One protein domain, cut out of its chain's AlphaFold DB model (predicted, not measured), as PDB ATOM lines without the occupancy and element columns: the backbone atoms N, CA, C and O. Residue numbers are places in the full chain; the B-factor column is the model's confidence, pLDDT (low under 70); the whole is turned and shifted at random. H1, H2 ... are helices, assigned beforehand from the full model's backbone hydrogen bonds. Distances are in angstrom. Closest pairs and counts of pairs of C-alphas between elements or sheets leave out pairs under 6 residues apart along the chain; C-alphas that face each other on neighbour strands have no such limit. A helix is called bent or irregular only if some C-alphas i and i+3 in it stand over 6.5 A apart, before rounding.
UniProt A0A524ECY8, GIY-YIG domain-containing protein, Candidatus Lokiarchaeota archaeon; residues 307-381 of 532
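AT A GLANCE: This is residues 307 to 381 of the 532 residues of the protein "GIY-YIG domain-containing protein" of Candidatus Lokiarchaeota archaeon (UniProt A0A524ECY8). Helices H1 to H4 pack crosswise into a small body, and the long helix H5 joins it with its first residues, 360 to 364, packing on H1. Residues 372 to 381, most of them in H5, stick out as an arm, and H2 lies at the far end of the body from it. The printed part has 75 residues with five named helices, H1 to H5 in chain order, and no named strand; its class is all helix. It is compact, with a radius of gyration of the C-alphas of 13.0 A, and elongated, spanning 41 by 25 by 19 A.

HOW THE PARTS SIT: H5, residues 360 to 379, touches H1, residues 307 to 315, with residues 360 to 364 alone; the closest C-alphas, of Arg 307 and Val 364, are 6.4 A apart. They run opposite ways at a steep tilt of 51 degrees. H1 touches H4, residues 348 to 355, about perpendicular at 77 degrees; the closest C-alphas, of Gln 314 and Lys 352, are 5.1 A apart. H4 touches H3, residues 329 to 343, where the closest C-alphas, of Asn 333 and Tyr 348, are 5.9 A apart. H2, residues 318 to 324, only just touches H3, with 3 pairs of C-alphas within 8 A, the closest those of Asn 322 and Ala 329 at 6.2 A. H2 and H5 are apart. Every O i to N i+4 pair is within hydrogen-bond range in H1, H2, H4 and H5, and 9 of 11 in H3.

IN THESE COORDINATES: H1 begins at C-alpha 307 (20.717, -32.821, -22.859). H5 measures 28.9 A and ends at C-alpha 379 (21.898, -56.868, -35.648). H3 measures 19.8 A and is irregular: C-alphas 339 and 342 are 7.8 A apart.

THE WHOLE: The C-alphas farthest apart, of Asp 320 and Gln 380, are 41.0 A apart. The printed part has no cut, and its four links are tight. Residues 374 to 381 have pLDDT under 70.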
ATOM      1  N   ARG A 307      21.711 -33.855 -23.186       89.12
ATOM      2  CA  ARG A 307      20.717 -32.821 -22.859       89.12
ATOM      3  C   ARG A 307      21.378 -31.462 -22.643       89.12
ATOM      4  O   ARG A 307      20.932 -30.471 -23.213       89.12
ATOM      5  N   GLU A 308      22.451 -31.432 -21.855       90.19
ATOM      6  CA  GLU A 308      23.234 -30.216 -21.608       90.19
ATOM      7  C   GLU A 308      23.838 -29.669 -22.905       90.19
ATOM      8  O   GLU A 308      23.699 -28.486 -23.187       90.19
ATOM      9  N   PHE A 309      24.396 -30.532 -23.755       91.44
ATOM     10  CA  PHE A 309      24.963 -30.112 -25.039       91.44
ATOM     11  C   PHE A 309      23.933 -29.482 -25.989       91.44
ATOM     12  O   PHE A 309      24.220 -28.479 -26.643       91.44
ATOM     13  N   LEU A 310      22.714 -30.028 -26.056       90.75
ATOM     14  CA  LEU A 310      21.632 -29.428 -26.844       90.75
ATOM     15  C   LEU A 310      21.166 -28.088 -26.239       90.75
ATOM     16  O   LEU A 310      20.915 -27.135 -26.978       90.75
ATOM     17  N   GLN A 311      21.123 -27.982 -24.906       90.94
ATOM     18  CA  GLN A 311      20.818 -26.737 -24.191       90.94
ATOM     19  C   GLN A 311      21.890 -25.655 -24.424       90.94
ATOM     20  O   GLN A 311      21.563 -24.481 -24.637       90.94
ATOM     21  N   ASP A 312      23.167 -26.031 -24.443       91.62
ATOM     22  CA  ASP A 312      24.272 -25.134 -24.777       91.62
ATOM     23  C   ASP A 312      24.176 -24.661 -26.230       91.62
ATOM     24  O   ASP A 312      24.301 -23.466 -26.486       91.62
ATOM     25  N   ILE A 313      23.876 -25.552 -27.188       90.75
ATOM     26  CA  ILE A 313      23.657 -25.169 -28.596       90.75
ATOM     27  C   ILE A 313      22.545 -24.122 -28.723       90.75
ATOM     28  O   ILE A 313      22.714 -23.139 -29.453       90.75
ATOM     29  N   GLN A 314      21.438 -24.297 -27.998       89.31
ATOM     30  CA  GLN A 314      20.316 -23.355 -27.989       89.31
ATOM     31  C   GLN A 314      20.718 -21.977 -27.424       89.31
ATOM     32  O   GLN A 314      20.275 -20.946 -27.935       89.31
ATOM     33  N   SER A 315      21.582 -21.934 -26.403       87.56
ATOM     34  CA  SER A 315      21.856 -20.729 -25.603       87.56
ATOM     35  C   SER A 315      23.165 -19.995 -25.947       87.56
ATOM     36  O   SER A 315      23.143 -18.783 -26.164       87.56
ATOM     37  N   MET A 316      24.292 -20.700 -26.057       89.25
ATOM     38  CA  MET A 316      25.646 -20.140 -26.220       89.25
ATOM     39  C   MET A 316      25.963 -19.743 -27.674       89.25
ATOM     40  O   MET A 316      25.180 -20.028 -28.584       89.25
ATOM     41  N   LEU A 317      27.111 -19.105 -27.940       87.12
ATOM     42  CA  LEU A 317      27.624 -18.932 -29.308       87.12
ATOM     43  C   LEU A 317      28.497 -20.122 -29.737       87.12
ATOM     44  O   LEU A 317      29.068 -20.849 -28.925       87.12
ATOM     45  N   LYS A 318      28.669 -20.282 -31.056       83.06
ATOM     46  CA  LYS A 318      29.487 -21.349 -31.661       83.06
ATOM     47  C   LYS A 318      30.929 -21.393 -31.139       83.06
ATOM     48  O   LYS A 318      31.510 -22.470 -31.060       83.06
ATOM     49  N   LYS A 319      31.525 -20.231 -30.841       83.19
ATOM     50  CA  LYS A 319      32.902 -20.131 -30.326       83.19
ATOM     51  C   LYS A 319      32.985 -20.700 -28.909       83.19
ATOM     52  O   LYS A 319      33.791 -21.586 -28.659       83.19
ATOM     53  N   ASP A 320      32.081 -20.256 -28.049       86.38
ATOM     54  CA  ASP A 320      32.025 -20.608 -26.631       86.38
ATOM     55  C   ASP A 320      31.772 -22.114 -26.423       86.38
ATOM     56  O   ASP A 320      32.298 -22.707 -25.489       86.38
ATOM     57  N   ILE A 321      31.027 -22.762 -27.328       85.69
ATOM     58  CA  ILE A 321      30.815 -24.222 -27.322       85.69
ATOM     59  C   ILE A 321      32.080 -24.992 -27.708       85.69
ATOM     60  O   ILE A 321      32.377 -26.017 -27.094       85.69
ATOM     61  N   ASN A 322      32.845 -24.505 -28.692       83.19
ATOM     62  CA  ASN A 322      34.135 -25.112 -29.031       83.19
ATOM     63  C   ASN A 322      35.087 -25.065 -27.821       83.19
ATOM     64  O   ASN A 322      35.819 -26.021 -27.575       83.19
ATOM     65  N   GLU A 323      35.049 -23.963 -27.062       84.62
ATOM     66  CA  GLU A 323      35.845 -23.759 -25.848       84.62
ATOM     67  C   GLU A 323      35.335 -24.630 -24.680       84.62
ATOM     68  O   GLU A 323      36.117 -25.421 -24.156       84.62
ATOM     69  N   LYS A 324      34.034 -24.594 -24.334       84.69
ATOM     70  CA  LYS A 324      33.428 -25.389 -23.234       84.69
ATOM     71  C   LYS A 324      33.695 -26.891 -23.373       84.69
ATOM     72  O   LYS A 324      33.997 -27.553 -22.386       84.69
ATOM     73  N   TYR A 325      33.593 -27.423 -24.589       82.94
ATOM     74  CA  TYR A 325      33.785 -28.851 -24.863       82.94
ATOM     75  C   TYR A 325      35.213 -29.212 -25.308       82.94
ATOM     76  O   TYR A 325      35.510 -30.387 -25.539       82.94
ATOM     77  N   GLY A 326      36.108 -28.230 -25.465       79.31
ATOM     78  CA  GLY A 326      37.463 -28.440 -25.985       79.31
ATOM     79  C   GLY A 326      37.487 -29.138 -27.353       79.31
ATOM     80  O   GLY A 326      38.343 -29.995 -27.597       79.31
ATOM     81  N   MET A 327      36.514 -28.839 -28.218       81.62
ATOM     82  CA  MET A 327      36.314 -29.468 -29.528       81.62
ATOM     83  C   MET A 327      36.379 -28.420 -30.638       81.62
ATOM     84  O   MET A 327      35.789 -27.353 -30.533       81.62
ATOM     85  N   ASN A 328      37.027 -28.739 -31.760       78.56
ATOM     86  CA  ASN A 328      36.952 -27.869 -32.934       78.56
ATOM     87  C   ASN A 328      35.554 -27.927 -33.590       78.56
ATOM     88  O   ASN A 328      34.798 -28.889 -33.425       78.56
ATOM     89  N   ALA A 329      35.231 -26.916 -34.401       75.31
ATOM     90  CA  ALA A 329      33.913 -26.778 -35.023       75.31
ATOM     91  C   ALA A 329      33.513 -27.948 -35.951       75.31
ATOM     92  O   ALA A 329      32.321 -28.186 -36.150       75.31
ATOM     93  N   SER A 330      34.479 -28.681 -36.521       75.19
ATOM     94  CA  SER A 330      34.202 -29.880 -37.326       75.19
ATOM     95  C   SER A 330      33.762 -31.039 -36.432       75.19
ATOM     96  O   SER A 330      32.741 -31.669 -36.702       75.19
ATOM     97  N   THR A 331      34.459 -31.255 -35.312       79.75
ATOM     98  CA  THR A 331      34.080 -32.238 -34.289       79.75
ATOM     99  C   THR A 331      32.697 -31.930 -33.708       79.75
ATOM    100  O   THR A 331      31.859 -32.827 -33.672       79.75
ATOM    101  N   ILE A 332      32.401 -30.669 -33.366       84.00
ATOM    102  CA  ILE A 332      31.060 -30.248 -32.914       84.00
ATOM    103  C   ILE A 332      29.987 -30.556 -33.974       84.00
ATOM    104  O   ILE A 332      28.975 -31.176 -33.659       84.00
ATOM    105  N   ASN A 333      30.218 -30.211 -35.246       84.31
ATOM    106  CA  ASN A 333      29.283 -30.543 -36.329       84.31
ATOM    107  C   ASN A 333      29.121 -32.066 -36.534       84.31
ATOM    108  O   ASN A 333      28.036 -32.522 -36.890       84.31
ATOM    109  N   ASN A 334      30.173 -32.864 -36.315       78.44
ATOM    110  CA  ASN A 334      30.088 -34.326 -36.363       78.44
ATOM    111  C   ASN A 334      29.211 -34.865 -35.224       78.44
ATOM    112  O   ASN A 334      28.346 -35.697 -35.483       78.44
ATOM    113  N   ARG A 335      29.364 -34.348 -33.996       86.12
ATOM    114  CA  ARG A 335      28.511 -34.711 -32.851       86.12
ATOM    115  C   ARG A 335      27.050 -34.323 -33.058       86.12
ATOM    116  O   ARG A 335      26.158 -35.106 -32.751       86.12
ATOM    117  N   ILE A 336      26.806 -33.159 -33.655       86.94
ATOM    118  CA  ILE A 336      25.463 -32.733 -34.061       86.94
ATOM    119  C   ILE A 336      24.860 -33.712 -35.076       86.94
ATOM    120  O   ILE A 336      23.710 -34.100 -34.908       86.94
ATOM    121  N   ARG A 337      25.628 -34.182 -36.070       83.56
ATOM    122  CA  ARG A 337      25.166 -35.216 -37.017       83.56
ATOM    123  C   ARG A 337      24.902 -36.572 -36.364       83.56
ATOM    124  O   ARG A 337      23.933 -37.222 -36.734       83.56
ATOM    125  N   GLU A 338      25.721 -36.987 -35.398       82.69
ATOM    126  CA  GLU A 338      25.512 -38.231 -34.637       82.69
ATOM    127  C   GLU A 338      24.241 -38.194 -33.759       82.69
ATOM    128  O   GLU A 338      23.701 -39.253 -33.439       82.69
ATOM    129  N   MET A 339      23.755 -37.005 -33.376       85.06
ATOM    130  CA  MET A 339      22.516 -36.836 -32.600       85.06
ATOM    131  C   MET A 339      21.299 -36.523 -33.480       85.06
ATOM    132  O   MET A 339      20.302 -37.228 -33.435       85.06
ATOM    133  N   LEU A 340      21.371 -35.463 -34.284       86.88
ATOM    134  CA  LEU A 340      20.230 -34.864 -34.988       86.88
ATOM    135  C   LEU A 340      20.234 -35.137 -36.505       86.88
ATOM    136  O   LEU A 340      19.397 -34.601 -37.234       86.88
ATOM    137  N   GLY A 341      21.145 -35.981 -37.006       80.38
ATOM    138  CA  GLY A 341      21.274 -36.273 -38.438       80.38
ATOM    139  C   GLY A 341      20.016 -36.874 -39.078       80.38
ATOM    140  O   GLY A 341      19.728 -36.583 -40.239       80.38
ATOM    141  N   ASN A 342      19.219 -37.637 -38.318       82.31
ATOM    142  CA  ASN A 342      17.931 -38.178 -38.778       82.31
ATOM    143  C   ASN A 342      16.893 -37.075 -39.050       82.31
ATOM    144  O   ASN A 342      16.104 -37.182 -39.988       82.31
ATOM    145  N   GLU A 343      16.973 -35.962 -38.316       82.69
ATOM    146  CA  GLU A 343      16.165 -34.752 -38.525       82.69
ATOM    147  C   GLU A 343      16.757 -33.837 -39.615       82.69
ATOM    148  O   GLU A 343      16.317 -32.702 -39.788       82.69
ATOM    149  N   ARG A 344      17.754 -34.331 -40.368       83.50
ATOM    150  CA  ARG A 344      18.522 -33.619 -41.407       83.50
ATOM    151  C   ARG A 344      19.338 -32.428 -40.897       83.50
ATOM    152  O   ARG A 344      19.744 -31.586 -41.690       83.50
ATOM    153  N   VAL A 345      19.626 -32.386 -39.599       86.06
ATOM    154  CA  VAL A 345      20.463 -31.353 -38.983       86.06
ATOM    155  C   VAL A 345      21.931 -31.774 -39.071       86.06
ATOM    156  O   VAL A 345      22.336 -32.807 -38.535       86.06
ATOM    157  N   THR A 346      22.746 -30.977 -39.759       84.06
ATOM    158  CA  THR A 346      24.119 -31.344 -40.147       84.06
ATOM    159  C   THR A 346      25.222 -30.500 -39.513       84.06
ATOM    160  O   THR A 346      26.399 -30.889 -39.537       84.06
ATOM    161  N   ASN A 347      24.864 -29.334 -38.974       89.25
ATOM    162  CA  ASN A 347      25.802 -28.361 -38.433       89.25
ATOM    163  C   ASN A 347      25.194 -27.506 -37.312       89.25
ATOM    164  O   ASN A 347      23.991 -27.517 -37.064       89.25
ATOM    165  N   TYR A 348      26.060 -26.746 -36.643       90.12
ATOM    166  CA  TYR A 348      25.709 -25.875 -35.525       90.12
ATOM    167  C   TYR A 348      24.559 -24.891 -35.792       90.12
ATOM    168  O   TYR A 348      23.711 -24.707 -34.922       90.12
ATOM    169  N   THR A 349      24.521 -24.254 -36.965       89.19
ATOM    170  CA  THR A 349      23.506 -23.234 -37.268       89.19
ATOM    171  C   THR A 349      22.129 -23.879 -37.398       89.19
ATOM    172  O   THR A 349      21.191 -23.450 -36.732       89.19
ATOM    173  N   GLU A 350      22.043 -24.969 -38.167       90.00
ATOM    174  CA  GLU A 350      20.827 -25.782 -38.303       90.00
ATOM    175  C   GLU A 350      20.366 -26.343 -36.954       90.00
ATOM    176  O   GLU A 350      19.175 -26.336 -36.664       90.00
ATOM    177  N   ALA A 351      21.293 -26.788 -36.098       90.31
ATOM    178  CA  ALA A 351      20.950 -27.307 -34.775       90.31
ATOM    179  C   ALA A 351      20.382 -26.218 -33.864       90.31
ATOM    180  O   ALA A 351      19.378 -26.445 -33.193       90.31
ATOM    181  N   LYS A 352      20.978 -25.021 -33.863       91.44
ATOM    182  CA  LYS A 352      20.488 -23.898 -33.059       91.44
ATOM    183  C   LYS A 352      19.103 -23.422 -33.505       91.44
ATOM    184  O   LYS A 352      18.288 -23.071 -32.659       91.44
ATOM    185  N   GLU A 353      18.827 -23.444 -34.806       91.44
ATOM    186  CA  GLU A 353      17.502 -23.139 -35.352       91.44
ATOM    187  C   GLU A 353      16.485 -24.243 -35.021       91.44
ATOM    188  O   GLU A 353      15.427 -23.957 -34.465       91.44
ATOM    189  N   TYR A 354      16.835 -25.513 -35.255       90.50
ATOM    190  CA  TYR A 354      15.990 -26.679 -34.970       90.50
ATOM    191  C   TYR A 354      15.607 -26.809 -33.486       90.50
ATOM    192  O   TYR A 354      14.481 -27.196 -33.173       90.50
ATOM    193  N   LEU A 355      16.530 -26.501 -32.568       90.44
ATOM    194  CA  LEU A 355      16.316 -26.601 -31.118       90.44
ATOM    195  C   LEU A 355      15.600 -25.385 -30.519       90.44
ATOM    196  O   LEU A 355      15.172 -25.450 -29.370       90.44
ATOM    197  N   LYS A 356      15.470 -24.277 -31.259       88.19
ATOM    198  CA  LYS A 356      14.985 -22.993 -30.734       88.19
ATOM    199  C   LYS A 356      13.635 -23.111 -30.021       88.19
ATOM    200  O   LYS A 356      13.512 -22.628 -28.899       88.19
ATOM    201  N   ASP A 357      12.684 -23.792 -30.656       84.44
ATOM    202  CA  ASP A 357      11.284 -23.893 -30.226       84.44
ATOM    203  C   ASP A 357      10.887 -25.342 -29.846       84.44
ATOM    204  O   ASP A 357       9.713 -25.707 -29.907       84.44
ATOM    205  N   LYS A 358      11.860 -26.198 -29.483       86.62
ATOM    206  CA  LYS A 358      11.635 -27.620 -29.152       86.62
ATOM    207  C   LYS A 358      11.875 -27.948 -27.681       86.62
ATOM    208  O   LYS A 358      12.773 -27.405 -27.042       86.62
ATOM    209  N   ASN A 359      11.105 -28.910 -27.171       88.19
ATOM    210  CA  ASN A 359      11.358 -29.528 -25.875       88.19
ATOM    211  C   ASN A 359      12.611 -30.417 -25.963       88.19
ATOM    212  O   ASN A 359      12.641 -31.383 -26.726       88.19
ATOM    213  N   LEU A 360      13.653 -30.083 -25.198       87.69
ATOM    214  CA  LEU A 360      14.926 -30.806 -25.232       87.69
ATOM    215  C   LEU A 360      14.796 -32.249 -24.730       87.69
ATOM    216  O   LEU A 360      15.509 -33.115 -25.226       87.69
ATOM    217  N   ASP A 361      13.884 -32.514 -23.793       86.25
ATOM    218  CA  ASP A 361      13.700 -33.848 -23.216       86.25
ATOM    219  C   ASP A 361      13.099 -34.821 -24.252       86.25
ATOM    220  O   ASP A 361      13.657 -35.892 -24.485       86.25
ATOM    221  N   GLU A 362      12.078 -34.390 -25.006       86.88
ATOM    222  CA  GLU A 362      11.520 -35.140 -26.152       86.88
ATOM    223  C   GLU A 362      12.556 -35.381 -27.265       86.88
ATOM    224  O   GLU A 362      12.566 -36.430 -27.915       86.88
ATOM    225  N   VAL A 363      13.449 -34.412 -27.506       87.69
ATOM    226  CA  VAL A 363      14.528 -34.559 -28.493       87.69
ATOM    227  C   VAL A 363      15.558 -35.592 -28.022       87.69
ATOM    228  O   VAL A 363      15.996 -36.404 -28.836       87.69
ATOM    229  N   VAL A 364      15.919 -35.613 -26.734       88.69
ATOM    230  CA  VAL A 364      16.839 -36.616 -26.171       88.69
ATOM    231  C   VAL A 364      16.231 -38.018 -26.219       88.69
ATOM    232  O   VAL A 364      16.901 -38.927 -26.710       88.69
ATOM    233  N   GLU A 365      14.967 -38.194 -25.820       88.00
ATOM    234  CA  GLU A 365      14.264 -39.484 -25.933       88.00
ATOM    235  C   GLU A 365      14.271 -40.010 -27.376       88.00
ATOM    236  O   GLU A 365      14.581 -41.180 -27.620       88.00
ATOM    237  N   LYS A 366      14.018 -39.135 -28.360       87.50
ATOM    238  CA  LYS A 366      14.059 -39.505 -29.780       87.50
ATOM    239  C   LYS A 366      15.461 -39.917 -30.244       87.50
ATOM    240  O   LYS A 366      15.585 -40.912 -30.952       87.50
ATOM    241  N   ILE A 367      16.515 -39.213 -29.816       86.25
ATOM    242  CA  ILE A 367      17.913 -39.583 -30.115       86.25
ATOM    243  C   ILE A 367      18.243 -40.972 -29.551       86.25
ATOM    244  O   ILE A 367      18.950 -41.753 -30.188       86.25
ATOM    245  N   GLU A 368      17.762 -41.295 -28.351       85.81
ATOM    246  CA  GLU A 368      18.014 -42.594 -27.719       85.81
ATOM    247  C   GLU A 368      17.241 -43.729 -28.388       85.81
ATOM    248  O   GLU A 368      17.825 -44.788 -28.644       85.81
ATOM    249  N   GLN A 369      15.981 -43.494 -28.760       83.38
ATOM    250  CA  GLN A 369      15.201 -44.453 -29.536       83.38
ATOM    251  C   GLN A 369      15.826 -44.694 -30.919       83.38
ATOM    252  O   GLN A 369      16.022 -45.846 -31.292       83.38
ATOM    253  N   ASP A 370      16.244 -43.648 -31.637       78.81
ATOM    254  CA  ASP A 370      16.914 -43.770 -32.938       78.81
ATOM    255  C   ASP A 370      18.239 -44.554 -32.848       78.81
ATOM    256  O   ASP A 370      18.560 -45.365 -33.722       78.81
ATOM    257  N   GLN A 371      19.013 -44.357 -31.773       77.12
ATOM    258  CA  GLN A 371      20.243 -45.117 -31.518       77.12
ATOM    259  C   GLN A 371      19.963 -46.589 -31.175       77.12
ATOM    260  O   GLN A 371      20.749 -47.464 -31.557       77.12
ATOM    261  N   LYS A 372      18.851 -46.881 -30.493       77.75
ATOM    262  CA  LYS A 372      18.393 -48.248 -30.213       77.75
ATOM    263  C   LYS A 372      17.907 -48.945 -31.488       77.75
ATOM    264  O   LYS A 372      18.412 -50.018 -31.812       77.75
ATOM    265  N   ASP A 373      17.044 -48.291 -32.260       71.88
ATOM    266  CA  ASP A 373      16.576 -48.727 -33.579       71.88
ATOM    267  C   ASP A 373      17.743 -49.036 -34.525       71.88
ATOM    268  O   ASP A 373      17.740 -50.055 -35.215       71.88
ATOM    269  N   PHE A 374      18.772 -48.184 -34.555       64.88
ATOM    270  CA  PHE A 374      19.964 -48.429 -35.366       64.88
ATOM    271  C   PHE A 374      20.713 -49.696 -34.929       64.88
ATOM    272  O   PHE A 374      21.130 -50.474 -35.786       64.88
ATOM    273  N   ARG A 375      20.860 -49.938 -33.617       59.66
ATOM    274  CA  ARG A 375      21.499 -51.157 -33.084       59.66
ATOM    275  C   ARG A 375      20.692 -52.413 -33.421       59.66
ATOM    276  O   ARG A 375      21.278 -53.393 -33.873       59.66
ATOM    277  N   GLU A 376      19.368 -52.369 -33.284       58.53
ATOM    278  CA  GLU A 376      18.482 -53.487 -33.639       58.53
ATOM    279  C   GLU A 376      18.516 -53.782 -35.152       58.53
ATOM    280  O   GLU A 376      18.706 -54.929 -35.558       58.53
ATOM    281  N   ARG A 377      18.463 -52.748 -36.007       57.34
ATOM    282  CA  ARG A 377      18.609 -52.894 -37.470       57.34
ATOM    283  C   ARG A 377      20.013 -53.356 -37.883       57.34
ATOM    284  O   ARG A 377      20.148 -54.051 -38.885       57.34
ATOM    285  N   ALA A 378      21.061 -52.987 -37.142       50.34
ATOM    286  CA  ALA A 378      22.424 -53.462 -37.387       50.34
ATOM    287  C   ALA A 378      22.585 -54.952 -37.043       50.34
ATOM    288  O   ALA A 378      23.225 -55.673 -37.802       50.34
ATOM    289  N   MET A 379      21.949 -55.434 -35.969       50.81
ATOM    290  CA  MET A 379      21.898 -56.868 -35.648       50.81
ATOM    291  C   MET A 379      21.125 -57.676 -36.705       50.81
ATOM    292  O   MET A 379      21.524 -58.787 -37.034       50.81
ATOM    293  N   GLN A 380      20.073 -57.107 -37.303       53.62
ATOM    294  CA  GLN A 380      19.305 -57.753 -38.380       53.62
ATOM    295  C   GLN A 380      20.021 -57.788 -39.748       53.62
ATOM    296  O   GLN A 380      19.570 -58.487 -40.651       53.62
ATOM    297  N   ARG A 381      21.130 -57.056 -39.932       47.41
ATOM    298  CA  ARG A 381      21.853 -56.940 -41.218       47.41
ATOM    299  C   ARG A 381      22.850 -58.074 -41.513       47.41
ATOM    300  O   ARG A 381      23.529 -58.008 -42.536       47.41
TER     301      ARG A 381